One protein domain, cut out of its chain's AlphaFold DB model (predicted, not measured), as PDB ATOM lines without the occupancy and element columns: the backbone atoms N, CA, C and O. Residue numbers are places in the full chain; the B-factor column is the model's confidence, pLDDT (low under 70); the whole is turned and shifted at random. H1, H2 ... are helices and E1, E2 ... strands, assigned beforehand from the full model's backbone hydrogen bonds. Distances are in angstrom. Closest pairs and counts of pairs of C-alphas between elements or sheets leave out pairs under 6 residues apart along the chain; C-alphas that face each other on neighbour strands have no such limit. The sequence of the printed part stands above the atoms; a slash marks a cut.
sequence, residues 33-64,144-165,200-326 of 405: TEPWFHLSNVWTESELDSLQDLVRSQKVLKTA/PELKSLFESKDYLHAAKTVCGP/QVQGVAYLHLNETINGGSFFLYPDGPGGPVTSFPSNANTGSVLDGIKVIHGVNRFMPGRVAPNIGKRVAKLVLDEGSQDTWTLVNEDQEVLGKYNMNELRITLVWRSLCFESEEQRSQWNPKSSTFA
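What this domain is: This is residues 33 to 64, 144 to 165 and 200 to 326 of the 405 residues of an uncharacterized protein of Tigriopus californicus (UniProt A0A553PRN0). Two lobes make the model: the larger holds the sheet E1 E6 E3 E11, with H3 covering one face and the small sheet E5 E4 E7 on the side away from H3; the smaller is the sheet E2 E8 E9 E10. H1 runs between the lobes and meets H2 with its residues 47 to 51 alone, at a steep tilt, and beyond H4 residues 319 to 326 stick out. The printed part has 181 residues, with four named helices and eleven named strands in the order E1 H1 E2 H2 H3 E3 E4 E5 E6 E7 E8 E9 E10 E11 H4; the class is mixed, helices and strands, and each sheet is antiparallel. It is only just compact, close to loose, with a radius of gyration of the C-alphas of 18.6 A and spans of 51 by 39 by 39 A.

How they stand to each other: E1, residues 36 to 40, is an edge strand beside E6, residues 238 to 242 (N 37 to O 241, 2.9 A). E6 neighbours E3, residues 200 to 206 (N 204 to O 240, 3.0 A), and E3 neighbours E11, residues 301 to 307 (N 203 to O 304, 3.0 A). H3, residues 153 to 163, is on this sheet at a height of 7.5 A, two layers with a helix on one face; its closest C-alphas to E6 are Val 162 and Leu 242, 6.0 A. H1, residues 45 to 58, touches H2, residues 144 to 151, with residues 47 to 51 alone, at a steep tilt of 61 degrees, opposite ways; the C-alphas of Glu 47 and Glu 145 are closest, 5.1 A. With residues 55 to 58 H1 only grazes the sheet of E2, residues 60 to 63, E8, 268 to 272, E9, 279 to 284, and E10, 289 to 294. There N 61 and O 270 are 2.8 A apart, N 271 and O 281 2.8 A, and N 280 and O 293 2.8 A; E8 E9 E10 is a meander, each strand the antiparallel neighbour of the one before. E4, residues 218 to 221, forms a hairpin with E5, residues 230 to 232 (N 220 to O 230, 2.9 A), and neighbours E7, residues 248 to 251 (N 219 to O 250, 3.0 A). H4, residues 312 to 317, touches no helix. Every O i to N i+4 pair is within hydrogen-bond range in H1, H3 and H4, and 2 of 4 in H2.

Where its parts are: E1 begins at C-alpha 36 (-24.777, 2.969, -35.940). H1 is 20.4 A long, H3 15.2 A, E3 20.5 A, E9 16.7 A and E11 20.1 A. H4 ends at C-alpha 317 (-22.410, -11.061, -60.566).

The domain as a whole: The C-alphas of Pro 165 and Glu 288 are farthest apart, 52.1 A. Residues 65 to 143 and 166 to 199 are not printed; the gaps are 26.3 A and 11.8 A between C-alphas. The links E3 to E4 and E7 to E8 are long. Residues 165, 265 and 266 are under 70 in pLDDT.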
ATOM      1  N   THR A  33     -34.566   1.239 -33.680       94.19
ATOM      2  CA  THR A  33     -33.360   2.047 -33.840       94.19
ATOM      3  C   THR A  33     -32.458   1.417 -34.896       94.19
ATOM      4  O   THR A  33     -32.062   0.257 -34.770       94.19
ATOM      5  N   GLU A  34     -32.092   2.186 -35.916       94.50
ATOM      6  CA  GLU A  34     -31.120   1.737 -36.909       94.50
ATOM      7  C   GLU A  34     -29.717   1.631 -36.283       94.50
ATOM      8  O   GLU A  34     -29.309   2.515 -35.520       94.50
ATOM      9  N   PRO A  35     -28.944   0.575 -36.595       95.69
ATOM     10  CA  PRO A  35     -27.600   0.404 -36.065       95.69
ATOM     11  C   PRO A  35     -26.662   1.512 -36.553       95.69
ATOM     12  O   PRO A  35     -26.636   1.883 -37.728       95.69
ATOM     13  N   TRP A  36     -25.830   2.008 -35.642       96.44
ATOM     14  CA  TRP A  36     -24.777   2.969 -35.940       96.44
ATOM     15  C   TRP A  36     -23.630   2.814 -34.940       96.44
ATOM     16  O   TRP A  36     -23.806   2.296 -33.838       96.44
ATOM     17  N   PHE A  37     -22.445   3.279 -35.332       97.31
ATOM     18  CA  PHE A  37     -21.241   3.225 -34.508       97.31
ATOM     19  C   PHE A  37     -20.487   4.547 -34.574       97.31
ATOM     20  O   PHE A  37     -20.384   5.156 -35.640       97.31
ATOM     21  N   HIS A  38     -19.920   4.953 -33.440       96.69
ATOM     22  CA  HIS A  38     -18.909   6.000 -33.348       96.69
ATOM     23  C   HIS A  38     -17.653   5.391 -32.723       96.69
ATOM     24  O   HIS A  38     -17.703   4.822 -31.635       96.69
ATOM     25  N   LEU A  39     -16.545   5.462 -33.447       95.62
ATOM     26  CA  LEU A  39     -15.290   4.787 -33.151       95.62
ATOM     27  C   LEU A  39     -14.206   5.835 -32.903       95.62
ATOM     28  O   LEU A  39     -14.194   6.884 -33.544       95.62
ATOM     29  N   SER A  40     -13.287   5.544 -31.990       94.19
ATOM     30  CA  SER A  40     -12.108   6.370 -31.711       94.19
ATOM     31  C   SER A  40     -10.846   5.592 -32.049       94.19
ATOM     32  O   SER A  40     -10.860   4.365 -31.992       94.19
ATOM     33  N   ASN A  41      -9.762   6.303 -32.354       93.69
ATOM     34  CA  ASN A  41      -8.467   5.722 -32.706       93.69
ATOM     35  C   ASN A  41      -8.568   4.742 -33.882       93.69
ATOM     36  O   ASN A  41      -8.080   3.617 -33.820       93.69
ATOM     37  N   VAL A  42      -9.262   5.162 -34.946       94.56
ATOM     38  CA  VAL A  42      -9.482   4.316 -36.132       94.56
ATOM     39  C   VAL A  42      -8.208   4.105 -36.959       94.56
ATOM     40  O   VAL A  42      -8.155   3.168 -37.751       94.56
ATOM     41  N   TRP A  43      -7.189   4.935 -36.730       94.94
ATOM     42  CA  TRP A  43      -5.837   4.837 -37.270       94.94
ATOM     43  C   TRP A  43      -4.781   4.990 -36.172       94.94
ATOM     44  O   TRP A  43      -5.016   5.587 -35.120       94.94
ATOM     45  N   THR A  44      -3.581   4.493 -36.443       94.62
ATOM     46  CA  THR A  44      -2.358   4.864 -35.722       94.62
ATOM     47  C   THR A  44      -1.896   6.272 -36.122       94.62
ATOM     48  O   THR A  44      -2.280   6.787 -37.171       94.62
ATOM     49  N   GLU A  45      -1.030   6.896 -35.316       92.94
ATOM     50  CA  GLU A  45      -0.461   8.220 -35.632       92.94
ATOM     51  C   GLU A  45       0.265   8.221 -36.988       92.94
ATOM     52  O   GLU A  45       0.016   9.085 -37.822       92.94
ATOM     53  N   SER A  46       1.070   7.190 -37.266       94.62
ATOM     54  CA  SER A  46       1.793   7.070 -38.540       94.62
ATOM     55  C   SER A  46       0.866   6.940 -39.753       94.62
ATOM     56  O   SER A  46       1.213   7.404 -40.839       94.62
ATOM     57  N   GLU A  47      -0.281   6.276 -39.608       94.81
ATOM     58  CA  GLU A  47      -1.271   6.174 -40.687       94.81
ATOM     59  C   GLU A  47      -1.991   7.505 -40.893       94.81
ATOM     60  O   GLU A  47      -2.226   7.905 -42.032       94.81
ATOM     61  N   LEU A  48      -2.298   8.213 -39.803       93.75
ATOM     62  CA  LEU A  48      -2.911   9.532 -39.857       93.75
ATOM     63  C   LEU A  48      -1.999  10.550 -40.563       93.75
ATOM     64  O   LEU A  48      -2.473  11.265 -41.448       93.75
ATOM     65  N   ASP A  49      -0.704  10.558 -40.244       93.00
ATOM     66  CA  ASP A  49       0.298  11.391 -40.922       93.00
ATOM     67  C   ASP A  49       0.352  11.076 -42.426       93.00
ATOM     68  O   ASP A  49       0.302  11.970 -43.274       93.00
ATOM     69  N   SER A  50       0.357   9.786 -42.778       93.44
ATOM     70  CA  SER A  50       0.363   9.342 -44.175       93.44
ATOM     71  C   SER A  50      -0.903   9.763 -44.936       93.44
ATOM     72  O   SER A  50      -0.822  10.201 -46.087       93.44
ATOM     73  N   LEU A  51      -2.075   9.713 -44.294       93.44
ATOM     74  CA  LEU A  51      -3.335  10.193 -44.873       93.44
ATOM     75  C   LEU A  51      -3.339  11.713 -45.069       93.44
ATOM     76  O   LEU A  51      -3.896  12.211 -46.049       93.44
ATOM     77  N   GLN A  52      -2.713  12.466 -44.171       92.62
ATOM     78  CA  GLN A  52      -2.558  13.911 -44.334       92.62
ATOM     79  C   GLN A  52      -1.620  14.237 -45.501       92.62
ATOM     80  O   GLN A  52      -1.919  15.128 -46.301       92.62
ATOM     81  N   ASP A  53      -0.550  13.467 -45.687       92.31
ATOM     82  CA  ASP A  53       0.307  13.576 -46.869       92.31
ATOM     83  C   ASP A  53      -0.428  13.210 -48.158       92.31
ATOM     84  O   ASP A  53      -0.243  13.871 -49.187       92.31
ATOM     85  N   LEU A  54      -1.340  12.234 -48.110       91.62
ATOM     86  CA  LEU A  54      -2.230  11.945 -49.231       91.62
ATOM     87  C   LEU A  54      -3.074  13.178 -49.588       91.62
ATOM     88  O   LEU A  54      -3.136  13.534 -50.766       91.62
ATOM     89  N   VAL A  55      -3.644  13.888 -48.608       92.44
ATOM     90  CA  VAL A  55      -4.380  15.145 -48.855       92.44
ATOM     91  C   VAL A  55      -3.477  16.194 -49.504       92.44
ATOM     92  O   VAL A  55      -3.858  16.784 -50.515       92.44
ATOM     93  N   ARG A  56      -2.254  16.393 -48.995       92.94
ATOM     94  CA  ARG A  56      -1.274  17.318 -49.598       92.94
ATOM     95  C   ARG A  56      -0.902  16.922 -51.026       92.94
ATOM     96  O   ARG A  56      -0.656  17.794 -51.863       92.94
ATOM     97  N   SER A  57      -0.863  15.626 -51.327       91.75
ATOM     98  CA  SER A  57      -0.539  15.125 -52.667       91.75
ATOM     99  C   SER A  57      -1.657  15.361 -53.685       91.75
ATOM    100  O   SER A  57      -1.371  15.431 -54.876       91.75
ATOM    101  N   GLN A  58      -2.900  15.589 -53.235       91.44
ATOM    102  CA  GLN A  58      -4.009  15.955 -54.121       91.44
ATOM    103  C   GLN A  58      -3.800  17.312 -54.804       91.44
ATOM    104  O   GLN A  58      -4.299  17.505 -55.910       91.44
ATOM    105  N   LYS A  59      -3.075  18.242 -54.155       94.38
ATOM    106  CA  LYS A  59      -2.759  19.628 -54.578       94.38
ATOM    107  C   LYS A  59      -3.945  20.557 -54.846       94.38
ATOM    108  O   LYS A  59      -3.831  21.754 -54.619       94.38
ATOM    109  N   VAL A  60      -5.067  20.040 -55.327       94.69
ATOM    110  CA  VAL A  60      -6.269  20.786 -55.688       94.69
ATOM    111  C   VAL A  60      -7.478  19.978 -55.249       94.69
ATOM    112  O   VAL A  60      -7.630  18.835 -55.669       94.69
ATOM    113  N   LEU A  61      -8.359  20.584 -54.459       94.00
ATOM    114  CA  LEU A  61      -9.677  20.055 -54.114       94.00
ATOM    115  C   LEU A  61     -10.745  20.918 -54.783       94.00
ATOM    116  O   LEU A  61     -10.676  22.148 -54.732       94.00
ATOM    117  N   LYS A  62     -11.736  20.292 -55.415       91.94
ATOM    118  CA  LYS A  62     -12.794  20.995 -56.157       91.94
ATOM    119  C   LYS A  62     -14.071  21.079 -55.344       91.94
ATOM    120  O   LYS A  62     -14.345  20.189 -54.539       91.94
ATOM    121  N   THR A  63     -14.874  22.114 -55.567       89.31
ATOM    122  CA  THR A  63     -16.216  22.184 -54.984       89.31
ATOM    123  C   THR A  63     -17.040  20.947 -55.343       89.31
ATOM    124  O   THR A  63     -17.128  20.576 -56.509       89.31
ATOM    125  N   ALA A  64     -17.718  20.342 -54.366       82.75
ATOM    126  CA  ALA A  64     -18.624  19.212 -54.598       82.75
ATOM    127  C   ALA A  64     -19.802  19.576 -55.522       82.75
ATOM    128  O   ALA A  64     -20.416  18.699 -56.118       82.75
ATOM    129  N   PRO A 144      -1.856   1.274 -47.892       90.62
ATOM    130  CA  PRO A 144      -1.955   0.556 -46.623       90.62
ATOM    131  C   PRO A 144      -2.798   1.279 -45.566       90.62
ATOM    132  O   PRO A 144      -3.611   0.641 -44.910       90.62
ATOM    133  N   GLU A 145      -2.666   2.599 -45.461       88.44
ATOM    134  CA  GLU A 145      -3.354   3.460 -44.493       88.44
ATOM    135  C   GLU A 145      -4.871   3.576 -44.736       88.44
ATOM    136  O   GLU A 145      -5.661   3.735 -43.805       88.44
ATOM    137  N   LEU A 146      -5.316   3.452 -45.992       90.31
ATOM    138  CA  LEU A 146      -6.744   3.339 -46.305       90.31
ATOM    139  C   LEU A 146      -7.240   1.920 -46.041       90.31
ATOM    140  O   LEU A 146      -8.336   1.731 -45.517       90.31
ATOM    141  N   LYS A 147      -6.428   0.920 -46.393       90.75
ATOM    142  CA  LYS A 147      -6.753  -0.493 -46.208       90.75
ATOM    143  C   LYS A 147      -6.917  -0.845 -44.729       90.75
ATOM    144  O   LYS A 147      -7.851  -1.564 -44.389       90.75
ATOM    145  N   SER A 148      -6.070  -0.303 -43.858       91.31
ATOM    146  CA  SER A 148      -6.091  -0.602 -42.427       91.31
ATOM    147  C   SER A 148      -7.391  -0.182 -41.746       91.31
ATOM    148  O   SER A 148      -7.888  -0.928 -40.902       91.31
ATOM    149  N   LEU A 149      -8.019   0.917 -42.184       91.62
ATOM    150  CA  LEU A 149      -9.364   1.288 -41.734       91.62
ATOM    151  C   LEU A 149     -10.364   0.159 -42.010       91.62
ATOM    152  O   LEU A 149     -11.129  -0.230 -41.132       91.62
ATOM    153  N   PHE A 150     -10.352  -0.378 -43.231       91.31
ATOM    154  CA  PHE A 150     -11.288  -1.418 -43.668       91.31
ATOM    155  C   PHE A 150     -10.920  -2.824 -43.183       91.31
ATOM    156  O   PHE A 150     -11.751  -3.724 -43.256       91.31
ATOM    157  N   GLU A 151      -9.703  -3.024 -42.679       91.12
ATOM    158  CA  GLU A 151      -9.242  -4.276 -42.066       91.12
ATOM    159  C   GLU A 151      -9.323  -4.253 -40.533       91.12
ATOM    160  O   GLU A 151      -9.212  -5.302 -39.888       91.12
ATOM    161  N   SER A 152      -9.561  -3.081 -39.940       91.50
ATOM    162  CA  SER A 152      -9.758  -2.920 -38.503       91.50
ATOM    163  C   SER A 152     -10.931  -3.767 -38.013       91.50
ATOM    164  O   SER A 152     -12.030  -3.746 -38.576       91.50
ATOM    165  N   LYS A 153     -10.707  -4.505 -36.919       94.12
ATOM    166  CA  LYS A 153     -11.716  -5.388 -36.318       94.12
ATOM    167  C   LYS A 153     -12.975  -4.624 -35.923       94.12
ATOM    168  O   LYS A 153     -14.073  -5.099 -36.208       94.12
ATOM    169  N   ASP A 154     -12.815  -3.450 -35.324       94.19
ATOM    170  CA  ASP A 154     -13.932  -2.635 -34.844       94.19
ATOM    171  C   ASP A 154     -14.723  -2.054 -36.014       94.19
ATOM    172  O   ASP A 154     -15.953  -2.069 -36.015       94.19
ATOM    173  N   TYR A 155     -14.016  -1.620 -37.057       91.94
ATOM    174  CA  TYR A 155     -14.633  -1.071 -38.258       91.94
ATOM    175  C   TYR A 155     -15.404  -2.136 -39.044       91.94
ATOM    176  O   TYR A 155     -16.545  -1.916 -39.450       91.94
ATOM    177  N   LEU A 156     -14.815  -3.326 -39.201       92.00
ATOM    178  CA  LEU A 156     -15.470  -4.478 -39.817       92.00
ATOM    179  C   LEU A 156     -16.669  -4.957 -39.002       92.00
ATOM    180  O   LEU A 156     -17.693  -5.318 -39.581       92.00
ATOM    181  N   HIS A 157     -16.563  -4.973 -37.673       94.75
ATOM    182  CA  HIS A 157     -17.681  -5.319 -36.803       94.75
ATOM    183  C   HIS A 157     -18.834  -4.318 -36.950       94.75
ATOM    184  O   HIS A 157     -19.979  -4.732 -37.155       94.75
ATOM    185  N   ALA A 158     -18.528  -3.018 -36.930       95.75
ATOM    186  CA  ALA A 158     -19.500  -1.955 -37.146       95.75
ATOM    187  C   ALA A 158     -20.186  -2.090 -38.513       95.75
ATOM    188  O   ALA A 158     -21.413  -2.137 -38.595       95.75
ATOM    189  N   ALA A 159     -19.400  -2.237 -39.583       92.88
ATOM    190  CA  ALA A 159     -19.917  -2.369 -40.939       92.88
ATOM    191  C   ALA A 159     -20.809  -3.606 -41.112       92.88
ATOM    192  O   ALA A 159     -21.894  -3.499 -41.676       92.88
ATOM    193  N   LYS A 160     -20.401  -4.765 -40.579       91.50
ATOM    194  CA  LYS A 160     -21.210  -5.996 -40.623       91.50
ATOM    195  C   LYS A 160     -22.518  -5.860 -39.851       91.50
ATOM    196  O   LYS A 160     -23.543  -6.350 -40.311       91.50
ATOM    197  N   THR A 161     -22.487  -5.188 -38.703       93.88
ATOM    198  CA  THR A 161     -23.691  -4.967 -37.896       93.88
ATOM    199  C   THR A 161     -24.676  -4.051 -38.618       93.88
ATOM    200  O   THR A 161     -25.865  -4.346 -38.643       93.88
ATOM    201  N   VAL A 162     -24.181  -2.989 -39.265       94.00
ATOM    202  CA  VAL A 162     -25.003  -2.094 -40.092       94.00
ATOM    203  C   VAL A 162     -25.579  -2.808 -41.314       94.00
ATOM    204  O   VAL A 162     -26.757  -2.641 -41.612       94.00
ATOM    205  N   CYS A 163     -24.781  -3.632 -41.998       88.94
ATOM    206  CA  CYS A 163     -25.254  -4.420 -43.136       88.94
ATOM    207  C   CYS A 163     -26.425  -5.347 -42.771       88.94
ATOM    208  O   CYS A 163     -27.285  -5.600 -43.612       88.94
ATOM    209  N   GLY A 164     -26.454  -5.843 -41.531       83.94
ATOM    210  CA  GLY A 164     -27.463  -6.784 -41.062       83.94
ATOM    211  C   GLY A 164     -27.376  -8.163 -41.739       83.94
ATOM    212  O   GLY A 164     -26.557  -8.384 -42.631       83.94
ATOM    213  N   PRO A 165     -28.203  -9.127 -41.298       67.44
ATOM    214  CA  PRO A 165     -28.212 -10.492 -41.834       67.44
ATOM    215  C   PRO A 165     -29.046 -10.642 -43.117       67.44
ATOM    216  O   PRO A 165     -28.948 -11.657 -43.800       67.44
ATOM    217  N   GLN A 200     -26.447  -1.453 -47.379       89.81
ATOM    218  CA  GLN A 200     -25.258  -0.656 -47.556       89.81
ATOM    219  C   GLN A 200     -24.773  -0.134 -46.226       89.81
ATOM    220  O   GLN A 200     -25.509  -0.025 -45.250       89.81
ATOM    221  N   VAL A 201     -23.523   0.283 -46.251       93.62
ATOM    222  CA  VAL A 201     -22.893   0.970 -45.146       93.62
ATOM    223  C   VAL A 201     -22.187   2.200 -45.690       93.62
ATOM    224  O   VAL A 201     -21.598   2.186 -46.773       93.62
ATOM    225  N   GLN A 202     -22.267   3.281 -44.935       95.31
ATOM    226  CA  GLN A 202     -21.539   4.509 -45.169       95.31
ATOM    227  C   GLN A 202     -20.696   4.816 -43.939       95.31
ATOM    228  O   GLN A 202     -21.125   4.591 -42.806       95.31
ATOM    229  N   GLY A 203     -19.508   5.370 -44.169       94.62
ATOM    230  CA  GLY A 203     -18.677   5.866 -43.093       94.62
ATOM    231  C   GLY A 203     -18.074   7.231 -43.370       94.62
ATOM    232  O   GLY A 203     -17.850   7.632 -44.515       94.62
ATOM    233  N   VAL A 204     -17.820   7.945 -42.277       95.44
ATOM    234  CA  VAL A 204     -17.088   9.212 -42.244       95.44
ATOM    235  C   VAL A 204     -15.995   9.071 -41.200       95.44
ATOM    236  O   VAL A 204     -16.293   8.738 -40.056       95.44
ATOM    237  N   ALA A 205     -14.749   9.323 -41.576       95.25
ATOM    238  CA  ALA A 205     -13.615   9.283 -40.663       95.25
ATOM    239  C   ALA A 205     -12.812  10.586 -40.731       95.25
ATOM    240  O   ALA A 205     -12.657  11.177 -41.799       95.25
ATOM    241  N   TYR A 206     -12.356  11.065 -39.579       95.31
ATOM    242  CA  TYR A 206     -11.800  12.401 -39.384       95.31
ATOM    243  C   TYR A 206     -10.275  12.363 -39.343       95.31
ATOM    244  O   TYR A 206      -9.708  11.695 -38.486       95.31
ATOM    245  N   LEU A 207      -9.622  13.115 -40.235       94.19
ATOM    246  CA  LEU A 207      -8.158  13.078 -40.400       94.19
ATOM    247  C   LEU A 207      -7.475  14.456 -40.357       94.19
ATOM    248  O   LEU A 207      -6.328  14.613 -40.767       94.19
ATOM    249  N   HIS A 208      -8.187  15.473 -39.875       92.75
ATOM    250  CA  HIS A 208      -7.622  16.808 -39.683       92.75
ATOM    251  C   HIS A 208      -6.556  16.827 -38.580       92.75
ATOM    252  O   HIS A 208      -6.545  15.965 -37.707       92.75
ATOM    253  N   LEU A 209      -5.671  17.827 -38.640       90.06
ATOM    254  CA  LEU A 209      -4.496  17.936 -37.767       90.06
ATOM    255  C   LEU A 209      -4.848  18.223 -36.304       90.06
ATOM    256  O   LEU A 209      -4.228  17.683 -35.395       90.06
ATOM    257  N   ASN A 210      -5.823  19.102 -36.067       88.50
ATOM    258  CA  ASN A 210      -6.182  19.502 -34.711       88.50
ATOM    259  C   ASN A 210      -7.065  18.443 -34.054       88.50
ATOM    260  O   ASN A 210      -8.108  18.101 -34.595       88.50
ATOM    261  N   GLU A 211      -6.703  17.990 -32.854       84.00
ATOM    262  CA  GLU A 211      -7.490  16.992 -32.114       84.00
ATOM    263  C   GLU A 211      -8.949  17.425 -31.921       84.00
ATOM    264  O   GLU A 211      -9.874  16.629 -32.084       84.00
ATOM    265  N   THR A 212      -9.151  18.708 -31.613       83.06
ATOM    266  CA  THR A 212     -10.471  19.315 -31.463       83.06
ATOM    267  C   THR A 212     -10.630  20.495 -32.407       83.06
ATOM    268  O   THR A 212      -9.703  21.267 -32.658       83.06
ATOM    269  N   ILE A 213     -11.846  20.648 -32.926       88.88
ATOM    270  CA  ILE A 213     -12.215  21.736 -33.823       88.88
ATOM    271  C   ILE A 213     -13.470  22.453 -33.335       88.88
ATOM    272  O   ILE A 213     -14.324  21.881 -32.658       88.88
ATOM    273  N   ASN A 214     -13.601  23.728 -33.699       90.00
ATOM    274  CA  ASN A 214     -14.773  24.518 -33.343       90.00
ATOM    275  C   ASN A 214     -15.959  24.198 -34.268       90.00
ATOM    276  O   ASN A 214     -15.965  24.551 -35.453       90.00
ATOM    277  N   GLY A 215     -16.989  23.563 -33.710       90.31
ATOM    278  CA  GLY A 215     -18.178  23.143 -34.445       90.31
ATOM    279  C   GLY A 215     -17.926  21.900 -35.298       90.31
ATOM    280  O   GLY A 215     -17.068  21.077 -34.999       90.31
ATOM    281  N   GLY A 216     -18.709  21.722 -36.359       90.69
ATOM    282  CA  GLY A 216     -18.525  20.595 -37.279       90.69
ATOM    283  C   GLY A 216     -19.011  19.237 -36.768       90.69
ATOM    284  O   GLY A 216     -18.929  18.285 -37.536       90.69
ATOM    285  N   SER A 217     -19.524  19.140 -35.533       92.44
ATOM    286  CA  SER A 217     -19.952  17.887 -34.890       92.44
ATOM    287  C   SER A 217     -20.838  17.043 -35.804       92.44
ATOM    288  O   SER A 217     -21.757  17.567 -36.443       92.44
ATOM    289  N   PHE A 218     -20.594  15.737 -35.828       94.56
ATOM    290  CA  PHE A 218     -21.456  14.793 -36.524       94.56
ATOM    291  C   PHE A 218     -22.764  14.626 -35.752       94.56
ATOM    292  O   PHE A 218     -22.777  14.665 -34.517       94.56
ATOM    293  N   PHE A 219     -23.869  14.449 -36.462       94.81
ATOM    294  CA  PHE A 219     -25.144  14.129 -35.841       94.81
ATOM    295  C   PHE A 219     -25.944  13.155 -36.685       94.81
ATOM    296  O   PHE A 219     -25.788  13.112 -37.906       94.81
ATOM    297  N   LEU A 220     -26.813  12.403 -36.019       96.00
ATOM    298  CA  LEU A 220     -27.678  11.408 -36.632       96.00
ATOM    299  C   LEU A 220     -28.981  11.225 -35.841       96.00
ATOM    300  O   LEU A 220     -29.026  11.511 -34.645       96.00
ATOM    301  N   TYR A 221     -30.022  10.745 -36.516       95.62
ATOM    302  CA  TYR A 221     -31.332  10.421 -35.944       95.62
ATOM    303  C   TYR A 221     -31.595   8.933 -36.179       95.62
ATOM    304  O   TYR A 221     -32.094   8.564 -37.247       95.62
ATOM    305  N   PRO A 222     -31.188   8.065 -35.241       96.00
ATOM    306  CA  PRO A 222     -31.208   6.625 -35.471       96.00
ATOM    307  C   PRO A 222     -32.626   6.046 -35.360       96.00
ATOM    308  O   PRO A 222     -32.916   5.019 -35.961       96.00
ATOM    309  N   ASP A 223     -33.522   6.755 -34.671       95.38
ATOM    310  CA  ASP A 223     -34.942   6.419 -34.533       95.38
ATOM    311  C   ASP A 223     -35.814   7.158 -35.569       95.38
ATOM    312  O   ASP A 223     -37.020   7.307 -35.391       95.38
ATOM    313  N   GLY A 224     -35.215   7.680 -36.644       92.69
ATOM    314  CA  GLY A 224     -35.916   8.432 -37.688       92.69
ATOM    315  C   GLY A 224     -36.099   9.930 -37.387       92.69
ATOM    316  O   GLY A 224     -35.715  10.418 -36.326       92.69
ATOM    317  N   PRO A 225     -36.670  10.709 -38.327       90.81
ATOM    318  CA  PRO A 225     -36.725  12.178 -38.262       90.81
ATOM    319  C   PRO A 225     -37.539  12.752 -37.096       90.81
ATOM    320  O   PRO A 225     -37.379  13.929 -36.791       90.81
ATOM    321  N   GLY A 226     -38.454  11.985 -36.501       90.44
ATOM    322  CA  GLY A 226     -39.173  12.384 -35.287       90.44
ATOM    323  C   GLY A 226     -38.486  11.954 -33.991       90.44
ATOM    324  O   GLY A 226     -38.956  12.311 -32.913       90.44
ATOM    325  N   GLY A 227     -37.420  11.156 -34.087       91.25
ATOM    326  CA  GLY A 227     -36.678  10.627 -32.952       91.25
ATOM    327  C   GLY A 227     -35.674  11.621 -32.362       91.25
ATOM    328  O   GLY A 227     -35.419  12.682 -32.941       91.25
ATOM    329  N   PRO A 228     -35.074  11.291 -31.206       91.31
ATOM    330  CA  PRO A 228     -34.049  12.121 -30.595       91.31
ATOM    331  C   PRO A 228     -32.780  12.167 -31.452       91.31
ATOM    332  O   PRO A 228     -32.351  11.181 -32.056       91.31
ATOM    333  N   VAL A 229     -32.134  13.331 -31.455       93.25
ATOM    334  CA  VAL A 229     -30.848  13.505 -32.123       93.25
ATOM    335  C   VAL A 229     -29.710  12.963 -31.269       93.25
ATOM    336  O   VAL A 229     -29.596  13.250 -30.079       93.25
ATOM    337  N   THR A 230     -28.803  12.241 -31.912       94.81
ATOM    338  CA  THR A 230     -27.521  11.836 -31.344       94.81
ATOM    339  C   THR A 230     -26.410  12.659 -31.995       94.81
ATOM    340  O   THR A 230     -26.424  12.870 -33.208       94.81
ATOM    341  N   SER A 231     -25.446  13.173 -31.222       94.12
ATOM    342  CA  SER A 231     -24.372  14.017 -31.761       94.12
ATOM    343  C   SER A 231     -23.032  13.755 -31.086       94.12
ATOM    344  O   SER A 231     -22.974  13.572 -29.873       94.12
ATOM    345  N   PHE A 232     -21.962  13.797 -31.878       92.75
ATOM    346  CA  PHE A 232     -20.593  13.539 -31.439       92.75
ATOM    347  C   PHE A 232     -19.666  14.658 -31.897       92.75
ATOM    348  O   PHE A 232     -19.827  15.155 -33.021       92.75
ATOM    349  N   PRO A 233     -18.680  15.051 -31.076       90.69
ATOM    350  CA  PRO A 233     -17.648  15.966 -31.529       90.69
ATOM    351  C   PRO A 233     -16.895  15.351 -32.716       90.69
ATOM    352  O   PRO A 233     -16.664  14.146 -32.777       90.69
ATOM    353  N   SER A 234     -16.527  16.185 -33.686       89.44
ATOM    354  CA  SER A 234     -15.717  15.760 -34.830       89.44
ATOM    355  C   SER A 234     -14.240  15.795 -34.465       89.44
ATOM    356  O   SER A 234     -13.499  16.573 -35.050       89.44
ATOM    357  N   ASN A 235     -13.837  15.003 -33.473       92.88
ATOM    358  CA  ASN A 235     -12.434  14.917 -33.073       92.88
ATOM    359  C   ASN A 235     -11.614  14.212 -34.157       92.88
ATOM    360  O   ASN A 235     -12.135  13.342 -34.871       92.88
ATOM    361  N   ALA A 236     -10.336  14.562 -34.270       93.06
ATOM    362  CA  ALA A 236      -9.411  13.840 -35.135       93.06
ATOM    363  C   ALA A 236      -9.338  12.354 -34.742       93.06
ATOM    364  O   ALA A 236      -9.569  11.984 -33.591       93.06
ATOM    365  N   ASN A 237      -9.035  11.497 -35.717       94.75
ATOM    366  CA  ASN A 237      -8.901  10.053 -35.536       94.75
ATOM    367  C   ASN A 237     -10.160   9.357 -34.974       94.75
ATOM    368  O   ASN A 237     -10.089   8.347 -34.271       94.75
ATOM    369  N   THR A 238     -11.338   9.892 -35.296       94.69
ATOM    370  CA  THR A 238     -12.625   9.244 -35.020       94.69
ATOM    371  C   THR A 238     -13.302   8.812 -36.315       94.69
ATOM    372  O   THR A 238     -13.050   9.363 -37.388       94.69
ATOM    373  N   GLY A 239     -14.175   7.814 -36.224       94.69
ATOM    374  CA  GLY A 239     -14.963   7.296 -37.335       94.69
ATOM    375  C   GLY A 239     -16.427   7.155 -36.955       94.69
ATOM    376  O   GLY A 239     -16.764   6.948 -35.797       94.69
ATOM    377  N   SER A 240     -17.328   7.287 -37.918       95.81
ATOM    378  CA  SER A 240     -18.748   6.973 -37.753       95.81
ATOM    379  C   SER A 240     -19.195   6.051 -38.877       95.81
ATOM    380  O   SER A 240     -18.760   6.243 -40.011       95.81
ATOM    381  N   VAL A 241     -20.017   5.052 -38.557       97.06
ATOM    382  CA  VAL A 241     -20.481   4.005 -39.483       97.06
ATOM    383  C   VAL A 241     -21.986   3.817 -39.303       97.06
ATOM    384  O   VAL A 241     -22.439   3.635 -38.175       97.06
ATOM    385  N   LEU A 242     -22.760   3.899 -40.387       96.88
ATOM    386  CA  LEU A 242     -24.230   3.799 -40.388       96.88
ATOM    387  C   LEU A 242     -24.776   3.422 -41.776       96.88
ATOM    388  O   LEU A 242     -24.029   3.433 -42.756       96.88
ATOM    389  N   ASP A 243     -26.073   3.124 -41.887       93.75
ATOM    390  CA  ASP A 243     -26.753   3.043 -43.189       93.75
ATOM    391  C   ASP A 243     -27.101   4.462 -43.666       93.75
ATOM    392  O   ASP A 243     -27.990   5.130 -43.131       93.75
ATOM    393  N   GLY A 244     -26.382   4.926 -44.691       90.62
ATOM    394  CA  GLY A 244     -26.490   6.289 -45.211       90.62
ATOM    395  C   GLY A 244     -27.819   6.637 -45.885       90.62
ATOM    396  O   GLY A 244     -28.066   7.815 -46.145       90.62
ATOM    397  N   ILE A 245     -28.664   5.644 -46.182       87.62
ATOM    398  CA  ILE A 245     -30.008   5.862 -46.731       87.62
ATOM    399  C   ILE A 245     -31.056   5.903 -45.621       87.62
ATOM    400  O   ILE A 245     -31.954   6.743 -45.680       87.62
ATOM    401  N   LYS A 246     -30.958   5.016 -44.625       88.12
ATOM    402  CA  LYS A 246     -31.977   4.899 -43.570       88.12
ATOM    403  C   LYS A 246     -31.802   5.915 -42.449       88.12
ATOM    404  O   LYS A 246     -32.787   6.445 -41.937       88.12
ATOM    405  N   VAL A 247     -30.558   6.211 -42.078       93.19
ATOM    406  CA  VAL A 247     -30.259   7.106 -40.958       93.19
ATOM    407  C   VAL A 247     -30.065   8.523 -41.472       93.19
ATOM    408  O   VAL A 247     -29.114   8.816 -42.199       93.19
ATOM    409  N   ILE A 248     -30.931   9.445 -41.047       93.25
ATOM    410  CA  ILE A 248     -30.732  10.874 -41.306       93.25
ATOM    411  C   ILE A 248     -29.519  11.328 -40.509       93.25
ATOM    412  O   ILE A 248     -29.477  11.171 -39.292       93.25
ATOM    413  N   HIS A 249     -28.544  11.916 -41.189       94.31
ATOM    414  CA  HIS A 249     -27.304  12.360 -40.576       94.31
ATOM    415  C   HIS A 249     -26.766  13.612 -41.263       94.31
ATOM    416  O   HIS A 249     -27.192  13.994 -42.356       94.31
ATOM    417  N   GLY A 250     -25.822  14.266 -40.604       92.56
ATOM    418  CA  GLY A 250     -25.190  15.458 -41.128       92.56
ATOM    419  C   GLY A 250     -24.080  15.961 -40.227       92.56
ATOM    420  O   GLY A 250     -23.622  15.287 -39.304       92.56
ATOM    421  N   VAL A 251     -23.630  17.172 -40.529       91.62
ATOM    422  CA  VAL A 251     -22.565  17.843 -39.794       91.62
ATOM    423  C   VAL A 251     -23.042  19.224 -39.389       91.62
ATOM    424  O   VAL A 251     -23.689  19.936 -40.160       91.62
ATOM    425  N   ASN A 252     -22.760  19.594 -38.149       90.31
ATOM    426  CA  ASN A 252     -23.017  20.937 -37.663       90.31
ATOM    427  C   ASN A 252     -22.127  21.942 -38.398       90.31
ATOM    428  O   ASN A 252     -21.110  21.585 -38.991       90.31
ATOM    429  N   ARG A 253     -22.483  23.226 -38.317       89.00
ATOM    430  CA  ARG A 253     -21.656  24.288 -38.891       89.00
ATOM    431  C   ARG A 253     -20.244  24.226 -38.318       89.00
ATOM    432  O   ARG A 253     -20.064  24.191 -37.101       89.00
ATOM    433  N   PHE A 254     -19.261  24.217 -39.206       91.19
ATOM    434  CA  PHE A 254     -17.856  24.365 -38.861       91.19
ATOM    435  C   PHE A 254     -17.529  25.852 -38.703       91.19
ATOM    436  O   PHE A 254     -17.968  26.660 -39.521       91.19
ATOM    437  N   MET A 255     -16.808  26.214 -37.639       90.06
ATOM    438  CA  MET A 255     -16.496  27.603 -37.281       90.06
ATOM    439  C   MET A 255     -17.750  28.504 -37.230       90.06
ATOM    440  O   MET A 255     -17.860  29.468 -37.999       90.06
ATOM    441  N   PRO A 256     -18.736  28.205 -36.356       87.25
ATOM    442  CA  PRO A 256     -19.926  29.041 -36.219       87.25
ATOM    443  C   PRO A 256     -19.540  30.499 -35.921       87.25
ATOM    444  O   PRO A 256     -18.603  30.767 -35.174       87.25
ATOM    445  N   GLY A 257     -20.248  31.446 -36.542       84.50
ATOM    446  CA  GLY A 257     -19.941  32.879 -36.461       84.50
ATOM    447  C   GLY A 257     -18.954  33.388 -37.518       84.50
ATOM    448  O   GLY A 257     -18.922  34.591 -37.767       84.50
ATOM    449  N   ARG A 258     -18.207  32.512 -38.209       87.06
ATOM    450  CA  ARG A 258     -17.451  32.913 -39.406       87.06
ATOM    451  C   ARG A 258     -18.370  32.979 -40.629       87.06
ATOM    452  O   ARG A 258     -19.253  32.135 -40.818       87.06
ATOM    453  N   VAL A 259     -18.155  33.993 -41.463       86.12
ATOM    454  CA  VAL A 259     -18.846  34.162 -42.747       86.12
ATOM    455  C   VAL A 259     -18.039  33.437 -43.819       86.12
ATOM    456  O   VAL A 259     -16.861  33.738 -44.005       86.12
ATOM    457  N   ALA A 260     -18.660  32.476 -44.508       88.44
ATOM    458  CA  ALA A 260     -18.025  31.807 -45.637       88.44
ATOM    459  C   ALA A 260     -17.786  32.808 -46.788       88.44
ATOM    460  O   ALA A 260     -18.679  33.619 -47.071       88.44
ATOM    461  N   PRO A 261     -16.624  32.756 -47.470       90.12
ATOM    462  CA  PRO A 261     -16.364  33.599 -48.630       90.12
ATOM    463  C   PRO A 261     -17.428  33.425 -49.714       90.12
ATOM    464  O   PRO A 261     -17.995  32.344 -49.890       90.12
ATOM    465  N   ASN A 262     -17.690  34.493 -50.463       87.75
ATOM    466  CA  ASN A 262     -18.620  34.431 -51.579       87.75
ATOM    467  C   ASN A 262     -17.961  33.773 -52.792       87.75
ATOM    468  O   ASN A 262     -17.122  34.387 -53.440       87.75
ATOM    469  N   ILE A 263     -18.375  32.547 -53.114       82.62
ATOM    470  CA  ILE A 263     -17.829  31.783 -54.243       82.62
ATOM    471  C   ILE A 263     -18.591  32.006 -55.564       82.62
ATOM    472  O   ILE A 263     -18.419  31.252 -56.519       82.62
ATOM    473  N   GLY A 264     -19.466  33.017 -55.632       74.62
ATOM    474  CA  GLY A 264     -20.131  33.441 -56.868       74.62
ATOM    475  C   GLY A 264     -20.947  32.325 -57.531       74.62
ATOM    476  O   GLY A 264     -21.947  31.864 -56.976       74.62
ATOM    477  N   LYS A 265     -20.509  31.875 -58.715       65.88
ATOM    478  CA  LYS A 265     -21.143  30.809 -59.522       65.88
ATOM    479  C   LYS A 265     -21.079  29.407 -58.897       65.88
ATOM    480  O   LYS A 265     -21.491  28.441 -59.526       65.88
ATOM    481  N   ARG A 266     -20.642  29.296 -57.638       69.31
ATOM    482  CA  ARG A 266     -20.560  28.047 -56.857       69.31
ATOM    483  C   ARG A 266     -19.527  27.050 -57.374       69.31
ATOM    484  O   ARG A 266     -19.597  25.874 -57.035       69.31
ATOM    485  N   VAL A 267     -18.572  27.537 -58.152       79.75
ATOM    486  CA  VAL A 267     -17.435  26.767 -58.634       79.75
ATOM    487  C   VAL A 267     -16.177  27.423 -58.088       79.75
ATOM    488  O   VAL A 267     -15.898  28.595 -58.347       79.75
ATOM    489  N   ALA A 268     -15.456  26.678 -57.260       90.19
ATOM    490  CA  ALA A 268     -14.231  27.134 -56.628       90.19
ATOM    491  C   ALA A 268     -13.295  25.955 -56.362       90.19
ATOM    492  O   ALA A 268     -13.702  24.792 -56.304       90.19
ATOM    493  N   LYS A 269     -12.016  26.263 -56.171       94.25
ATOM    494  CA  LYS A 269     -10.977  25.278 -55.881       94.25
ATOM    495  C   LYS A 269     -10.212  25.692 -54.640       94.25
ATOM    496  O   LYS A 269      -9.907  26.867 -54.466       94.25
ATOM    497  N   LEU A 270      -9.874  24.717 -53.812       95.31
ATOM    498  CA  LEU A 270      -8.907  24.873 -52.740       95.31
ATOM    499  C   LEU A 270      -7.572  24.305 -53.236       95.31
ATOM    500  O   LEU A 270      -7.481  23.114 -53.529       95.31
ATOM    501  N   VAL A 271      -6.565  25.161 -53.394       97.06
ATOM    502  CA  VAL A 271      -5.278  24.845 -54.034       97.06
ATOM    503  C   VAL A 271      -4.158  24.954 -53.008       97.06
ATOM    504  O   VAL A 271      -4.078  25.956 -52.308       97.06
ATOM    505  N   LEU A 272      -3.293  23.949 -52.912       97.25
ATOM    506  CA  LEU A 272      -2.088  24.016 -52.089       97.25
ATOM    507  C   LEU A 272      -1.068  24.947 -52.763       97.25
ATOM    508  O   LEU A 272      -0.692  24.708 -53.912       97.25
ATOM    509  N   ASP A 273      -0.622  25.986 -52.052       96.38
ATOM    510  CA  ASP A 273       0.340  26.969 -52.564       96.38
ATOM    511  C   ASP A 273       1.664  26.284 -52.958       96.38
ATOM    512  O   ASP A 273       2.167  25.395 -52.263       96.38
ATOM    513  N   GLU A 274       2.253  26.715 -54.076       92.75
ATOM    514  CA  GLU A 274       3.526  26.176 -54.560       92.75
ATOM    515  C   GLU A 274       4.638  26.369 -53.516       92.75
ATOM    516  O   GLU A 274       4.806  27.447 -52.946       92.75
ATOM    517  N   GLY A 275       5.385  25.298 -53.229       90.06
ATOM    518  CA  GLY A 275       6.428  25.295 -52.199       90.06
ATOM    519  C   GLY A 275       5.917  25.264 -50.751       90.06
ATOM    520  O   GLY A 275       6.736  25.152 -49.841       90.06
ATOM    521  N   SER A 276       4.600  25.314 -50.514       91.50
ATOM    522  CA  SER A 276       4.012  25.148 -49.182       91.50
ATOM    523  C   SER A 276       3.620  23.694 -48.906       91.50
ATOM    524  O   SER A 276       3.245  22.946 -49.810       91.50
ATOM    525  N   GLN A 277       3.686  23.296 -47.634       88.38
ATOM    526  CA  GLN A 277       3.134  22.023 -47.159       88.38
ATOM    527  C   GLN A 277       1.732  22.168 -46.560       88.38
ATOM    528  O   GLN A 277       0.972  21.205 -46.595       88.38
ATOM    529  N   ASP A 278       1.361  23.361 -46.084       93.94
ATOM    530  CA  ASP A 278       0.134  23.542 -45.297       93.94
ATOM    531  C   ASP A 278      -0.709  24.759 -45.704       93.94
ATOM    532  O   ASP A 278      -1.791  24.948 -45.157       93.94
ATOM    533  N   THR A 279      -0.270  25.600 -46.641       97.25
ATOM    534  CA  THR A 279      -1.045  26.783 -47.057       97.25
ATOM    535  C   THR A 279      -1.950  26.440 -48.228       97.25
ATOM    536  O   THR A 279      -1.468  26.155 -49.322       97.25
ATOM    537  N   TRP A 280      -3.256  26.532 -48.010       97.38
ATOM    538  CA  TRP A 280      -4.285  26.302 -49.015       97.38
ATOM    539  C   TRP A 280      -5.003  27.605 -49.370       97.38
ATOM    540  O   TRP A 280      -5.550  28.285 -48.503       97.38
ATOM    541  N   THR A 281      -5.047  27.939 -50.655       97.44
ATOM    542  CA  THR A 281      -5.719  29.125 -51.187       97.44
ATOM    543  C   THR A 281      -7.036  28.736 -51.858       97.44
ATOM    544  O   THR A 281      -7.075  27.882 -52.742       97.44
ATOM    545  N   LEU A 282      -8.129  29.375 -51.442       96.06
ATOM    546  CA  LEU A 282      -9.431  29.271 -52.094       96.06
ATOM    547  C   LEU A 282      -9.490  30.247 -53.268       96.06
ATOM    548  O   LEU A 282      -9.374  31.457 -53.066       96.06
ATOM    549  N   VAL A 283      -9.723  29.724 -54.469       95.00
ATOM    550  CA  VAL A 283      -9.851  30.501 -55.709       95.00
ATOM    551  C   VAL A 283     -11.176  30.214 -56.411       95.00
ATOM    552  O   VAL A 283     -11.645  29.073 -56.403       95.00
ATOM    553  N   ASN A 284     -11.791  31.229 -57.018       90.56
ATOM    554  CA  ASN A 284     -12.974  31.050 -57.873       90.56
ATOM    555  C   ASN A 284     -12.587  30.726 -59.332       90.56
ATOM    556  O   ASN A 284     -11.409  30.579 -59.666       90.56
ATOM    557  N   GLU A 285     -13.585  30.586 -60.210       84.69
ATOM    558  CA  GLU A 285     -13.366  30.356 -61.648       84.69
ATOM    559  C   GLU A 285     -12.517  31.451 -62.306       84.69
ATOM    560  O   GLU A 285     -11.634  31.134 -63.105       84.69
ATOM    561  N   ASP A 286     -12.718  32.706 -61.900       87.75
ATOM    562  CA  ASP A 286     -12.023  33.889 -62.418       87.75
ATOM    563  C   ASP A 286     -10.581  34.033 -61.877       87.75
ATOM    564  O   ASP A 286      -9.912  35.030 -62.138       87.75
ATOM    565  N   GLN A 287     -10.075  33.023 -61.154       89.38
ATOM    566  CA  GLN A 287      -8.756  32.998 -60.500       89.38
ATOM    567  C   GLN A 287      -8.579  34.044 -59.388       89.38
ATOM    568  O   GLN A 287      -7.458  34.309 -58.948       89.38
ATOM    569  N   GLU A 288      -9.669  34.615 -58.879       93.56
ATOM    570  CA  GLU A 288      -9.619  35.526 -57.743       93.56
ATOM    571  C   GLU A 288      -9.409  34.745 -56.444       93.56
ATOM    572  O   GLU A 288     -10.069  33.735 -56.181       93.56
ATOM    573  N   VAL A 289      -8.505  35.244 -55.599       95.75
ATOM    574  CA  VAL A 289      -8.242  34.680 -54.274       95.75
ATOM    575  C   VAL A 289      -9.328  35.128 -53.300       95.75
ATOM    576  O   VAL A 289      -9.431  36.306 -52.966       95.75
ATOM    577  N   LEU A 290     -10.108  34.170 -52.805       94.81
ATOM    578  CA  LEU A 290     -11.208  34.405 -51.865       94.81
ATOM    579  C   LEU A 290     -10.815  34.172 -50.402       94.81
ATOM    580  O   LEU A 290     -11.521  34.605 -49.492       94.81
ATOM    581  N   GLY A 291      -9.715  33.460 -50.161       94.69
ATOM    582  CA  GLY A 291      -9.214  33.190 -48.818       94.69
ATOM    583  C   GLY A 291      -7.960  32.328 -48.829       94.69
ATOM    584  O   GLY A 291      -7.686  31.630 -49.805       94.69
ATOM    585  N   LYS A 292      -7.211  32.372 -47.728       96.25
ATOM    586  CA  LYS A 292      -6.064  31.502 -47.462       96.25
ATOM    587  C   LYS A 292      -6.244  30.850 -46.102       96.25
ATOM    588  O   LYS A 292      -6.669  31.521 -45.166       96.25
ATOM    589  N   TYR A 293      -5.910  29.573 -46.020       95.06
ATOM    590  CA  TYR A 293      -6.116  28.744 -44.842       95.06
ATOM    591  C   TYR A 293      -4.873  27.907 -44.593       95.06
ATOM    592  O   TYR A 293      -4.297  27.357 -45.533       95.06
ATOM    593  N   ASN A 294      -4.467  27.782 -43.335       95.31
ATOM    594  CA  ASN A 294      -3.530  26.729 -42.970       95.31
ATOM    595  C   ASN A 294      -4.264  25.376 -42.917       95.31
ATOM    596  O   ASN A 294      -5.454  25.315 -42.610       95.31
ATOM    597  N   MET A 295      -3.567  24.274 -43.190       93.25
ATOM    598  CA  MET A 295      -4.121  22.922 -43.141       93.25
ATOM    599  C   MET A 295      -4.720  22.585 -41.768       93.25
ATOM    600  O   MET A 295      -5.711  21.862 -41.701       93.25
ATOM    601  N   ASN A 296      -4.184  23.150 -40.680       92.56
ATOM    602  CA  ASN A 296      -4.738  22.974 -39.336       92.56
ATOM    603  C   ASN A 296      -6.089  23.690 -39.127       92.56
ATOM    604  O   ASN A 296      -6.832  23.352 -38.209       92.56
ATOM    605  N   GLU A 297      -6.460  24.632 -39.997       92.00
ATOM    606  CA  GLU A 297      -7.770  25.287 -39.990       92.00
ATOM    607  C   GLU A 297      -8.824  24.490 -40.770       92.00
ATOM    608  O   GLU A 297     -10.000  24.862 -40.770       92.00
ATOM    609  N   LEU A 298      -8.431  23.407 -41.447       92.75
ATOM    610  CA  LEU A 298      -9.327  22.605 -42.268       92.75
ATOM    611  C   LEU A 298      -9.923  21.444 -41.469       92.75
ATOM    612  O   LEU A 298      -9.226  20.688 -40.795       92.75
ATOM    613  N   ARG A 299     -11.233  21.239 -41.627       94.31
ATOM    614  CA  ARG A 299     -11.915  20.009 -41.216       94.31
ATOM    615  C   ARG A 299     -11.894  19.030 -42.382       94.31
ATOM    616  O   ARG A 299     -12.618  19.210 -43.358       94.31
ATOM    617  N   ILE A 300     -11.084  17.989 -42.251       94.69
ATOM    618  CA  ILE A 300     -10.816  17.016 -43.308       94.69
ATOM    619  C   ILE A 300     -11.403  15.665 -42.909       94.69
ATOM    620  O   ILE A 300     -11.233  15.208 -41.772       94.69
ATOM    621  N   THR A 301     -12.106  15.038 -43.850       95.00
ATOM    622  CA  THR A 301     -12.767  13.750 -43.649       95.00
ATOM    623  C   THR A 301     -12.583  12.833 -44.845       95.00
ATOM    624  O   THR A 301     -12.737  13.274 -45.982       95.00
ATOM    625  N   LEU A 302     -12.370  11.547 -44.579       94.50
ATOM    626  CA  LEU A 302     -12.577  10.472 -45.539       94.50
ATOM    627  C   LEU A 302     -14.047  10.045 -45.480       94.50
ATOM    628  O   LEU A 302     -14.540   9.676 -44.414       94.50
ATOM    629  N   VAL A 303     -14.743  10.087 -46.615       93.81
ATOM    630  CA  VAL A 303     -16.132   9.622 -46.742       93.81
ATOM    631  C   VAL A 303     -16.171   8.472 -47.733       93.81
ATOM    632  O   VAL A 303     -15.620   8.575 -48.828       93.81
ATOM    633  N   TRP A 304     -16.831   7.381 -47.366       92.56
ATOM    634  CA  TRP A 304     -16.943   6.199 -48.215       92.56
ATOM    635  C   TRP A 304     -18.307   5.540 -48.049       92.56
ATOM    636  O   TRP A 304     -19.006   5.732 -47.055       92.56
ATOM    637  N   ARG A 305     -18.675   4.742 -49.049       90.62
ATOM    638  CA  ARG A 305     -19.876   3.912 -49.061       90.62
ATOM    639  C   ARG A 305     -19.516   2.552 -49.639       90.62
ATOM    640  O   ARG A 305     -18.804   2.489 -50.639       90.62
ATOM    641  N   SER A 306     -20.052   1.494 -49.048       89.12
ATOM    642  CA  SER A 306     -19.978   0.136 -49.577       89.12
ATOM    643  C   SER A 306     -21.366  -0.486 -49.659       89.12
ATOM    644  O   SER A 306     -22.278  -0.103 -48.927       89.12
ATOM    645  N   LEU A 307     -21.512  -1.445 -50.564       89.00
ATOM    646  CA  LEU A 307     -22.675  -2.319 -50.628       89.00
ATOM    647  C   LEU A 307     -22.373  -3.602 -49.866       89.00
ATOM    648  O   LEU A 307     -21.224  -4.052 -49.813       89.00
ATOM    649  N   CYS A 308     -23.409  -4.165 -49.268       88.94
ATOM    650  CA  CYS A 308     -23.326  -5.393 -48.508       88.94
ATOM    651  C   CYS A 308     -23.810  -6.542 -49.391       88.94
ATOM    652  O   CYS A 308     -24.958  -6.543 -49.828       88.94
ATOM    653  N   PHE A 309     -22.930  -7.507 -49.637       86.88
ATOM    654  CA  PHE A 309     -23.251  -8.717 -50.383       86.88
ATOM    655  C   PHE A 309     -23.285  -9.907 -49.433       86.88
ATOM    656  O   PHE A 309     -22.484  -9.976 -48.498       86.88
ATOM    657  N   GLU A 310     -24.181 -10.849 -49.706       83.12
ATOM    658  CA  GLU A 310     -24.272 -12.121 -48.989       83.12
ATOM    659  C   GLU A 310     -23.009 -12.961 -49.202       83.12
ATOM    660  O   GLU A 310     -22.512 -13.611 -48.282       83.12
ATOM    661  N   SER A 311     -22.473 -12.929 -50.424       85.56
ATOM    662  CA  SER A 311     -21.310 -13.713 -50.812       85.56
ATOM    663  C   SER A 311     -20.471 -13.027 -51.889       85.56
ATOM    664  O   SER A 311     -20.900 -12.080 -52.561       85.56
ATOM    665  N   GLU A 312     -19.252 -13.531 -52.072       88.62
ATOM    666  CA  GLU A 312     -18.353 -13.077 -53.131       88.62
ATOM    667  C   GLU A 312     -18.915 -13.404 -54.524       88.62
ATOM    668  O   GLU A 312     -18.758 -12.623 -55.462       88.62
ATOM    669  N   GLU A 313     -19.647 -14.512 -54.659       88.31
ATOM    670  CA  GLU A 313     -20.339 -14.880 -55.894       88.31
ATOM    671  C   GLU A 313     -21.406 -13.837 -56.249       88.31
ATOM    672  O   GLU A 313     -21.414 -13.345 -57.379       88.31
ATOM    673  N   GLN A 314     -22.246 -13.430 -55.286       84.81
ATOM    674  CA  GLN A 314     -23.241 -12.372 -55.495       84.81
ATOM    675  C   GLN A 314     -22.567 -11.049 -55.892       84.81
ATOM    676  O   GLN A 314     -22.990 -10.401 -56.852       84.81
ATOM    677  N   ARG A 315     -21.476 -10.679 -55.206       87.50
ATOM    678  CA  ARG A 315     -20.668  -9.496 -55.541       87.50
ATOM    679  C   ARG A 315     -20.130  -9.557 -56.971       87.50
ATOM    680  O   ARG A 315     -20.172  -8.555 -57.677       87.50
ATOM    681  N   SER A 316     -19.636 -10.719 -57.399       88.12
ATOM    682  CA  SER A 316     -19.034 -10.917 -58.724       88.12
ATOM    683  C   SER A 316     -20.044 -10.814 -59.872       88.12
ATOM    684  O   SER A 316     -19.685 -10.420 -60.982       88.12
ATOM    685  N   GLN A 317     -21.311 -11.140 -59.602       84.94
ATOM    686  CA  GLN A 317     -22.410 -11.061 -60.566       84.94
ATOM    687  C   GLN A 317     -23.056  -9.672 -60.610       84.94
ATOM    688  O   GLN A 317     -23.726  -9.332 -61.587       84.94
ATOM    689  N   TRP A 318     -22.872  -8.861 -59.567       84.44
ATOM    690  CA  TRP A 318     -23.474  -7.539 -59.490       84.44
ATOM    691  C   TRP A 318     -22.770  -6.544 -60.417       84.44
ATOM    692  O   TRP A 318     -21.576  -6.268 -60.297       84.44
ATOM    693  N   ASN A 319     -23.544  -5.946 -61.321       85.50
ATOM    694  CA  ASN A 319     -23.094  -4.848 -62.160       85.50
ATOM    695  C   ASN A 319     -24.118  -3.702 -62.098       85.50
ATOM    696  O   ASN A 319     -25.213  -3.822 -62.643       85.50
ATOM    697  N   PRO A 320     -23.771  -2.543 -61.511       79.06
ATOM    698  CA  PRO A 320     -24.718  -1.441 -61.375       79.06
ATOM    699  C   PRO A 320     -25.160  -0.866 -62.728       79.06
ATOM    700  O   PRO A 320     -26.216  -0.246 -62.820       79.06
ATOM    701  N   LYS A 321     -24.362  -1.060 -63.786       82.69
ATOM    702  CA  LYS A 321     -24.641  -0.549 -65.133       82.69
ATOM    703  C   LYS A 321     -25.479  -1.496 -65.991       82.69
ATOM    704  O   LYS A 321     -25.889  -1.088 -67.070       82.69
ATOM    705  N   SER A 322     -25.711  -2.738 -65.559       82.06
ATOM    706  CA  SER A 322     -26.555  -3.690 -66.300       82.06
ATOM    707  C   SER A 322     -28.034  -3.602 -65.931       82.06
ATOM    708  O   SER A 322     -28.838  -4.370 -66.448       82.06
ATOM    709  N   SER A 323     -28.390  -2.693 -65.026       81.50
ATOM    710  CA  SER A 323     -29.774  -2.420 -64.672       81.50
ATOM    711  C   SER A 323     -30.618  -2.007 -65.884       81.50
ATOM    712  O   SER A 323     -30.203  -1.167 -66.684       81.50
ATOM    713  N   THR A 324     -31.843  -2.530 -65.948       81.00
ATOM    714  CA  THR A 324     -32.888  -2.120 -66.898       81.00
ATOM    715  C   THR A 324     -34.071  -1.419 -66.225       81.00
ATOM    716  O   THR A 324     -35.082  -1.181 -66.880       81.00
ATOM    717  N   PHE A 325     -33.974  -1.092 -64.932       87.56
ATOM    718  CA  PHE A 325     -35.083  -0.494 -64.188       87.56
ATOM    719  C   PHE A 325     -35.419   0.897 -64.750       87.56
ATOM    720  O   PHE A 325     -34.528   1.746 -64.873       87.56
ATOM    721  N   ALA A 326     -36.685   1.143 -65.098       90.00
ATOM    722  CA  ALA A 326     -37.094   2.395 -65.723       90.00
ATOM    723  C   ALA A 326     -37.564   3.424 -64.688       90.00
ATOM    724  O   ALA A 326     -38.258   3.108 -63.722       90.00
TER     725      ALA A 326